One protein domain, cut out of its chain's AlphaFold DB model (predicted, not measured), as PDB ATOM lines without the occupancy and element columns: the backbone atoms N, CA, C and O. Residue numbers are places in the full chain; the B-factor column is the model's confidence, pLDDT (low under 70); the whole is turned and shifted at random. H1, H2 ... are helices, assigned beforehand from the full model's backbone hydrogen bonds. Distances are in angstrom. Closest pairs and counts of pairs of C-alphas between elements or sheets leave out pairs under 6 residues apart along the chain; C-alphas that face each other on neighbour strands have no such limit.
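This is residues 195 to 246 of the 246 residues of an uncharacterized protein of Paracoccus versutus (UniProt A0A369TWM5). Two straight helices meet end to end at a corner at Gly 217 and make a wide, open V, with H2 as the longer arm and nothing packed between the arms. The printed part has 52 residues, with H1 and then H2, no named strand, and the class all helix. It is extended, with a radius of gyration of the C-alphas of 19.6 A and spans of 60 by 27 by 7 A.

Find C-alpha 198 at (-64.354, 29.760, 36.384); from there H1, residues 198 to 216, runs 26.8 A. Next look at C-alpha 218 at (-36.462, 41.411, 25.678), where H2, residues 218 to 245, begins; it runs 40.9 A to C-alpha 245 at (-18.312, 9.489, 7.587).

H1 and H2 are close but not clearly touching; their closest C-alphas, those of Glu 214 and Gly 220, are 6.5 A apart. They run the same way at a steep tilt of 67 degrees, only just short of about perpendicular. In H1 and H2 every O i to N i+4 pair is within hydrogen-bond range.

The two C-alphas farthest apart, those of Gln 198 and Asp 246, are 59.9 A apart. The printed part has no cut, and the link from H1 to H2 is tight. Look in the B-factor column for pLDDT under 70 at residues 195 to 197 and 246.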
ATOM      1  N   LYS A 195     -64.676  24.213  31.351       64.38
ATOM      2  CA  LYS A 195     -65.806  25.125  31.614       64.38
ATOM      3  C   LYS A 195     -66.188  25.178  33.096       64.38
ATOM      4  O   LYS A 195     -66.811  26.153  33.530       64.38
ATOM      5  N   ASP A 196     -65.746  24.191  33.870       64.81
ATOM      6  CA  ASP A 196     -66.250  23.928  35.218       64.81
ATOM      7  C   ASP A 196     -65.496  24.688  36.327       64.81
ATOM      8  O   ASP A 196     -65.998  24.834  37.441       64.81
ATOM      9  N   ALA A 197     -64.335  25.285  36.029       69.19
ATOM     10  CA  ALA A 197     -63.524  26.018  37.008       69.19
ATOM     11  C   ALA A 197     -63.323  27.497  36.629       69.19
ATOM     12  O   ALA A 197     -62.214  27.908  36.289       69.19
ATOM     13  N   GLN A 198     -64.367  28.325  36.748       70.00
ATOM     14  CA  GLN A 198     -64.354  29.760  36.384       70.00
ATOM     15  C   GLN A 198     -63.220  30.586  37.035       70.00
ATOM     16  O   GLN A 198     -62.669  31.498  36.425       70.00
ATOM     17  N   LYS A 199     -62.818  30.270  38.276       74.75
ATOM     18  CA  LYS A 199     -61.666  30.932  38.927       74.75
ATOM     19  C   LYS A 199     -60.324  30.442  38.369       74.75
ATOM     20  O   LYS A 199     -59.403  31.235  38.179       74.75
ATOM     21  N   GLY A 200     -60.229  29.146  38.070       81.31
ATOM     22  CA  GLY A 200     -59.047  28.538  37.464       81.31
ATOM     23  C   GLY A 200     -58.838  29.000  36.023       81.31
ATOM     24  O   GLY A 200     -57.702  29.222  35.619       81.31
ATOM     25  N   THR A 201     -59.904  29.215  35.248       84.62
ATOM     26  CA  THR A 201     -59.808  29.743  33.879       84.62
ATOM     27  C   THR A 201     -59.283  31.176  33.852       84.62
ATOM     28  O   THR A 201     -58.438  31.475  33.008       84.62
ATOM     29  N   HIS A 202     -59.706  32.034  34.789       87.75
ATOM     30  CA  HIS A 202     -59.200  33.405  34.897       87.75
ATOM     31  C   HIS A 202     -57.717  33.447  35.284       87.75
ATOM     32  O   HIS A 202     -56.930  34.071  34.575       87.75
ATOM     33  N   LEU A 203     -57.309  32.720  36.333       89.25
ATOM     34  CA  LEU A 203     -55.900  32.641  36.738       89.25
ATOM     35  C   LEU A 203     -55.023  32.061  35.618       89.25
ATOM     36  O   LEU A 203     -53.983  32.625  35.298       89.25
ATOM     37  N   ARG A 204     -55.469  30.990  34.948       88.88
ATOM     38  CA  ARG A 204     -54.777  30.439  33.768       88.88
ATOM     39  C   ARG A 204     -54.675  31.456  32.631       88.88
ATOM     40  O   ARG A 204     -53.689  31.443  31.901       88.88
ATOM     41  N   GLY A 205     -55.683  32.312  32.465       90.44
ATOM     42  CA  GLY A 205     -55.662  33.424  31.515       90.44
ATOM     43  C   GLY A 205     -54.606  34.468  31.874       90.44
ATOM     44  O   GLY A 205     -53.801  34.822  31.018       90.44
ATOM     45  N   MET A 206     -54.556  34.890  33.142       94.12
ATOM     46  CA  MET A 206     -53.547  35.828  33.645       94.12
ATOM     47  C   MET A 206     -52.128  35.271  33.503       94.12
ATOM     48  O   MET A 206     -51.250  35.967  33.008       94.12
ATOM     49  N   ILE A 207     -51.909  34.008  33.883       93.12
ATOM     50  CA  ILE A 207     -50.603  33.345  33.766       93.12
ATOM     51  C   ILE A 207     -50.188  33.244  32.296       93.12
ATOM     52  O   ILE A 207     -49.060  33.586  31.955       93.12
ATOM     53  N   ARG A 208     -51.098  32.828  31.400       92.88
ATOM     54  CA  ARG A 208     -50.816  32.785  29.956       92.88
ATOM     55  C   ARG A 208     -50.426  34.151  29.411       92.88
ATOM     56  O   ARG A 208     -49.534  34.229  28.574       92.88
ATOM     57  N   GLU A 209     -51.096  35.200  29.864       94.62
ATOM     58  CA  GLU A 209     -50.824  36.552  29.400       94.62
ATOM     59  C   GLU A 209     -49.496  37.092  29.936       94.62
ATOM     60  O   GLU A 209     -48.706  37.618  29.160       94.62
ATOM     61  N   ALA A 210     -49.185  36.857  31.212       94.75
ATOM     62  CA  ALA A 210     -47.882  37.190  31.782       94.75
ATOM     63  C   ALA A 210     -46.736  36.467  31.050       94.75
ATOM     64  O   ALA A 210     -45.753  37.097  30.671       94.75
ATOM     65  N   ILE A 211     -46.892  35.166  30.769       94.56
ATOM     66  CA  ILE A 211     -45.901  34.391  30.006       94.56
ATOM     67  C   ILE A 211     -45.752  34.943  28.582       94.56
ATOM     68  O   ILE A 211     -44.630  35.055  28.095       94.56
ATOM     69  N   ARG A 212     -46.848  35.308  27.902       93.75
ATOM     70  CA  ARG A 212     -46.765  35.914  26.562       93.75
ATOM     71  C   ARG A 212     -46.014  37.233  26.581       93.75
ATOM     72  O   ARG A 212     -45.156  37.427  25.731       93.75
ATOM     73  N   GLN A 213     -46.328  38.116  27.522       95.62
ATOM     74  CA  GLN A 213     -45.676  39.421  27.620       95.62
ATOM     75  C   GLN A 213     -44.174  39.269  27.857       95.62
ATOM     76  O   GLN A 213     -43.376  39.924  27.190       95.62
ATOM     77  N   GLU A 214     -43.786  38.333  28.718       93.94
ATOM     78  CA  GLU A 214     -42.383  38.043  29.005       93.94
ATOM     79  C   GLU A 214     -41.645  37.452  27.788       93.94
ATOM     80  O   GLU A 214     -40.572  37.917  27.392       93.94
ATOM     81  N   LEU A 215     -42.258  36.461  27.127       94.69
ATOM     82  CA  LEU A 215     -41.714  35.820  25.925       94.69
ATOM     83  C   LEU A 215     -41.778  36.700  24.671       94.69
ATOM     84  O   LEU A 215     -41.129  36.383  23.678       94.69
ATOM     85  N   GLN A 216     -42.543  37.786  24.681       93.00
ATOM     86  CA  GLN A 216     -42.562  38.774  23.601       93.00
ATOM     87  C   GLN A 216     -41.647  39.974  23.901       93.00
ATOM     88  O   GLN A 216     -41.338  40.763  23.005       93.00
ATOM     89  N   GLY A 217     -41.189  40.102  25.147       92.62
ATOM     90  CA  GLY A 217     -40.272  41.140  25.594       92.62
ATOM     91  C   GLY A 217     -38.812  40.889  25.209       92.62
ATOM     92  O   GLY A 217     -38.464  40.125  24.303       92.62
ATOM     93  N   GLU A 218     -37.901  41.556  25.917       95.00
ATOM     94  CA  GLU A 218     -36.462  41.411  25.678       95.00
ATOM     95  C   GLU A 218     -35.950  39.994  25.947       95.00
ATOM     96  O   GLU A 218     -35.071  39.517  25.225       95.00
ATOM     97  N   ILE A 219     -36.498  39.319  26.963       94.69
ATOM     98  CA  ILE A 219     -36.102  37.961  27.349       94.69
ATOM     99  C   ILE A 219     -36.459  36.970  26.248       94.69
ATOM    100  O   ILE A 219     -35.594  36.204  25.823       94.69
ATOM    101  N   GLY A 220     -37.665  37.069  25.689       95.44
ATOM    102  CA  GLY A 220     -38.058  36.320  24.500       95.44
ATOM    103  C   GLY A 220     -37.126  36.508  23.307       95.44
ATOM    104  O   GLY A 220     -36.674  35.537  22.701       95.44
ATOM    105  N   ASN A 221     -36.765  37.757  23.007       95.81
ATOM    106  CA  ASN A 221     -35.855  38.072  21.903       95.81
ATOM    107  C   ASN A 221     -34.450  37.486  22.109       95.81
ATOM    108  O   ASN A 221     -33.830  36.991  21.165       95.81
ATOM    109  N   ARG A 222     -33.921  37.539  23.337       96.38
ATOM    110  CA  ARG A 222     -32.616  36.950  23.677       96.38
ATOM    111  C   ARG A 222     -32.670  35.425  23.625       96.38
ATOM    112  O   ARG A 222     -31.805  34.824  22.994       96.38
ATOM    113  N   LEU A 223     -33.702  34.818  24.209       96.12
ATOM    114  CA  LEU A 223     -33.922  33.374  24.180       96.12
ATOM    115  C   LEU A 223     -34.030  32.857  22.743       96.12
ATOM    116  O   LEU A 223     -33.366  31.886  22.399       96.12
ATOM    117  N   SER A 224     -34.805  33.534  21.893       95.94
ATOM    118  CA  SER A 224     -34.961  33.172  20.483       95.94
ATOM    119  C   SER A 224     -33.625  33.192  19.738       95.94
ATOM    120  O   SER A 224     -33.287  32.223  19.060       95.94
ATOM    121  N   ARG A 225     -32.815  34.246  19.920       97.12
ATOM    122  CA  ARG A 225     -31.471  34.326  19.323       97.12
ATOM    123  C   ARG A 225     -30.544  33.224  19.830       97.12
ATOM    124  O   ARG A 225     -29.874  32.592  19.020       97.12
ATOM    125  N   ASN A 226     -30.531  32.970  21.137       97.00
ATOM    126  CA  ASN A 226     -29.707  31.914  21.725       97.00
ATOM    127  C   ASN A 226     -30.118  30.531  21.200       97.00
ATOM    128  O   ASN A 226     -29.261  29.742  20.813       97.00
ATOM    129  N   LEU A 227     -31.424  30.260  21.109       97.31
ATOM    130  CA  LEU A 227     -31.950  29.009  20.569       97.31
ATOM    131  C   LEU A 227     -31.574  28.833  19.093       97.31
ATOM    132  O   LEU A 227     -31.144  27.758  18.693       97.31
ATOM    133  N   GLN A 228     -31.676  29.890  18.284       97.19
ATOM    134  CA  GLN A 228     -31.250  29.857  16.883       97.19
ATOM    135  C   GLN A 228     -29.750  29.585  16.738       97.19
ATOM    136  O   GLN A 228     -29.355  28.822  15.860       97.19
ATOM    137  N   GLN A 229     -28.915  30.200  17.579       97.81
ATOM    138  CA  GLN A 229     -27.470  29.957  17.577       97.81
ATOM    139  C   GLN A 229     -27.143  28.518  17.972       97.81
ATOM    140  O   GLN A 229     -26.331  27.882  17.307       97.81
ATOM    141  N   MET A 230     -27.819  27.993  18.994       98.12
ATOM    142  CA  MET A 230     -27.682  26.604  19.424       98.12
ATOM    143  C   MET A 230     -28.081  25.638  18.306       98.12
ATOM    144  O   MET A 230     -27.296  24.770  17.948       98.12
ATOM    145  N   ILE A 231     -29.256  25.829  17.694       97.81
ATOM    146  CA  ILE A 231     -29.728  24.990  16.582       97.81
ATOM    147  C   ILE A 231     -28.760  25.065  15.399       97.81
ATOM    148  O   ILE A 231     -28.436  24.040  14.809       97.81
ATOM    149  N   ARG A 232     -28.276  26.264  15.045       97.50
ATOM    150  CA  ARG A 232     -27.292  26.420  13.968       97.50
ATOM    151  C   ARG A 232     -26.026  25.623  14.262       97.50
ATOM    152  O   ARG A 232     -25.555  24.918  13.379       97.50
ATOM    153  N   HIS A 233     -25.497  25.731  15.476       97.88
ATOM    154  CA  HIS A 233     -24.294  25.009  15.867       97.88
ATOM    155  C   HIS A 233     -24.495  23.491  15.822       97.88
ATOM    156  O   HIS A 233     -23.644  22.782  15.292       97.88
ATOM    157  N   GLU A 234     -25.643  23.009  16.302       97.62
ATOM    158  CA  GLU A 234     -25.986  21.586  16.283       97.62
ATOM    159  C   GLU A 234     -26.085  21.047  14.850       97.62
ATOM    160  O   GLU A 234     -25.530  19.999  14.531       97.62
ATOM    161  N   ILE A 235     -26.728  21.798  13.950       97.50
ATOM    162  CA  ILE A 235     -26.813  21.439  12.529       97.50
ATOM    163  C   ILE A 235     -25.421  21.443  11.888       97.50
ATOM    164  O   ILE A 235     -25.102  20.537  11.125       97.50
ATOM    165  N   GLU A 236     -24.579  22.435  12.181       97.44
ATOM    166  CA  GLU A 236     -23.207  22.481  11.665       97.44
ATOM    167  C   GLU A 236     -22.375  21.280  12.127       97.44
ATOM    168  O   GLU A 236     -21.619  20.726  11.330       97.44
ATOM    169  N   LEU A 237     -22.521  20.861  13.387       96.94
ATOM    170  CA  LEU A 237     -21.870  19.663  13.918       96.94
ATOM    171  C   LEU A 237     -22.378  18.397  13.225       96.94
ATOM    172  O   LEU A 237     -21.563  17.617  12.736       96.94
ATOM    173  N   ALA A 238     -23.697  18.233  13.111       96.94
ATOM    174  CA  ALA A 238     -24.301  17.080  12.451       96.94
ATOM    175  C   ALA A 238     -23.865  16.968  10.980       96.94
ATOM    176  O   ALA A 238     -23.490  15.893  10.520       96.94
ATOM    177  N   LEU A 239     -23.841  18.088  10.248       96.62
ATOM    178  CA  LEU A 239     -23.390  18.114   8.856       96.62
ATOM    179  C   LEU A 239     -21.901  17.782   8.718       96.62
ATOM    180  O   LEU A 239     -21.522  17.088   7.781       96.62
ATOM    181  N   ARG A 240     -21.050  18.265   9.631       96.19
ATOM    182  CA  ARG A 240     -19.622  17.913   9.621       96.19
ATOM    183  C   ARG A 240     -19.406  16.433   9.883       96.19
ATOM    184  O   ARG A 240     -18.633  15.827   9.156       96.19
ATOM    185  N   GLN A 241     -20.111  15.869  10.860       95.44
ATOM    186  CA  GLN A 241     -20.027  14.444  11.158       95.44
ATOM    187  C   GLN A 241     -20.419  13.603   9.938       95.44
ATOM    188  O   GLN A 241     -19.690  12.693   9.566       95.44
ATOM    189  N   MET A 242     -21.514  13.960   9.260       92.19
ATOM    190  CA  MET A 242     -21.932  13.264   8.040       92.19
ATOM    191  C   MET A 242     -20.887  13.364   6.917       92.19
ATOM    192  O   MET A 242     -20.635  12.379   6.240       92.19
ATOM    193  N   CYS A 243     -20.247  14.524   6.737       89.44
ATOM    194  CA  CYS A 243     -19.185  14.695   5.741       89.44
ATOM    195  C   CYS A 243     -17.860  13.995   6.100       89.44
ATOM    196  O   CYS A 243     -17.013  13.858   5.224       89.44
ATOM    197  N   GLU A 244     -17.631  13.639   7.367       89.44
ATOM    198  CA  GLU A 244     -16.450  12.879   7.813       89.44
ATOM    199  C   GLU A 244     -16.668  11.356   7.738       89.44
ATOM    200  O   GLU A 244     -15.693  10.604   7.728       89.44
ATOM    201  N   GLU A 245     -17.926  10.903   7.691       76.69
ATOM    202  CA  GLU A 245     -18.312   9.489   7.587       76.69
ATOM    203  C   GLU A 245     -18.452   8.985   6.127       76.69
ATOM    204  O   GLU A 245     -18.474   7.767   5.924       76.69
ATOM    205  N   ASP A 246     -18.488   9.887   5.134       52.31
ATOM    206  CA  ASP A 246     -18.457   9.607   3.678       52.31
ATOM    207  C   ASP A 246     -17.028   9.630   3.088       52.31
ATOM    208  O   ASP A 246     -16.725   8.773   2.217       52.31
TER     209      ASP A 246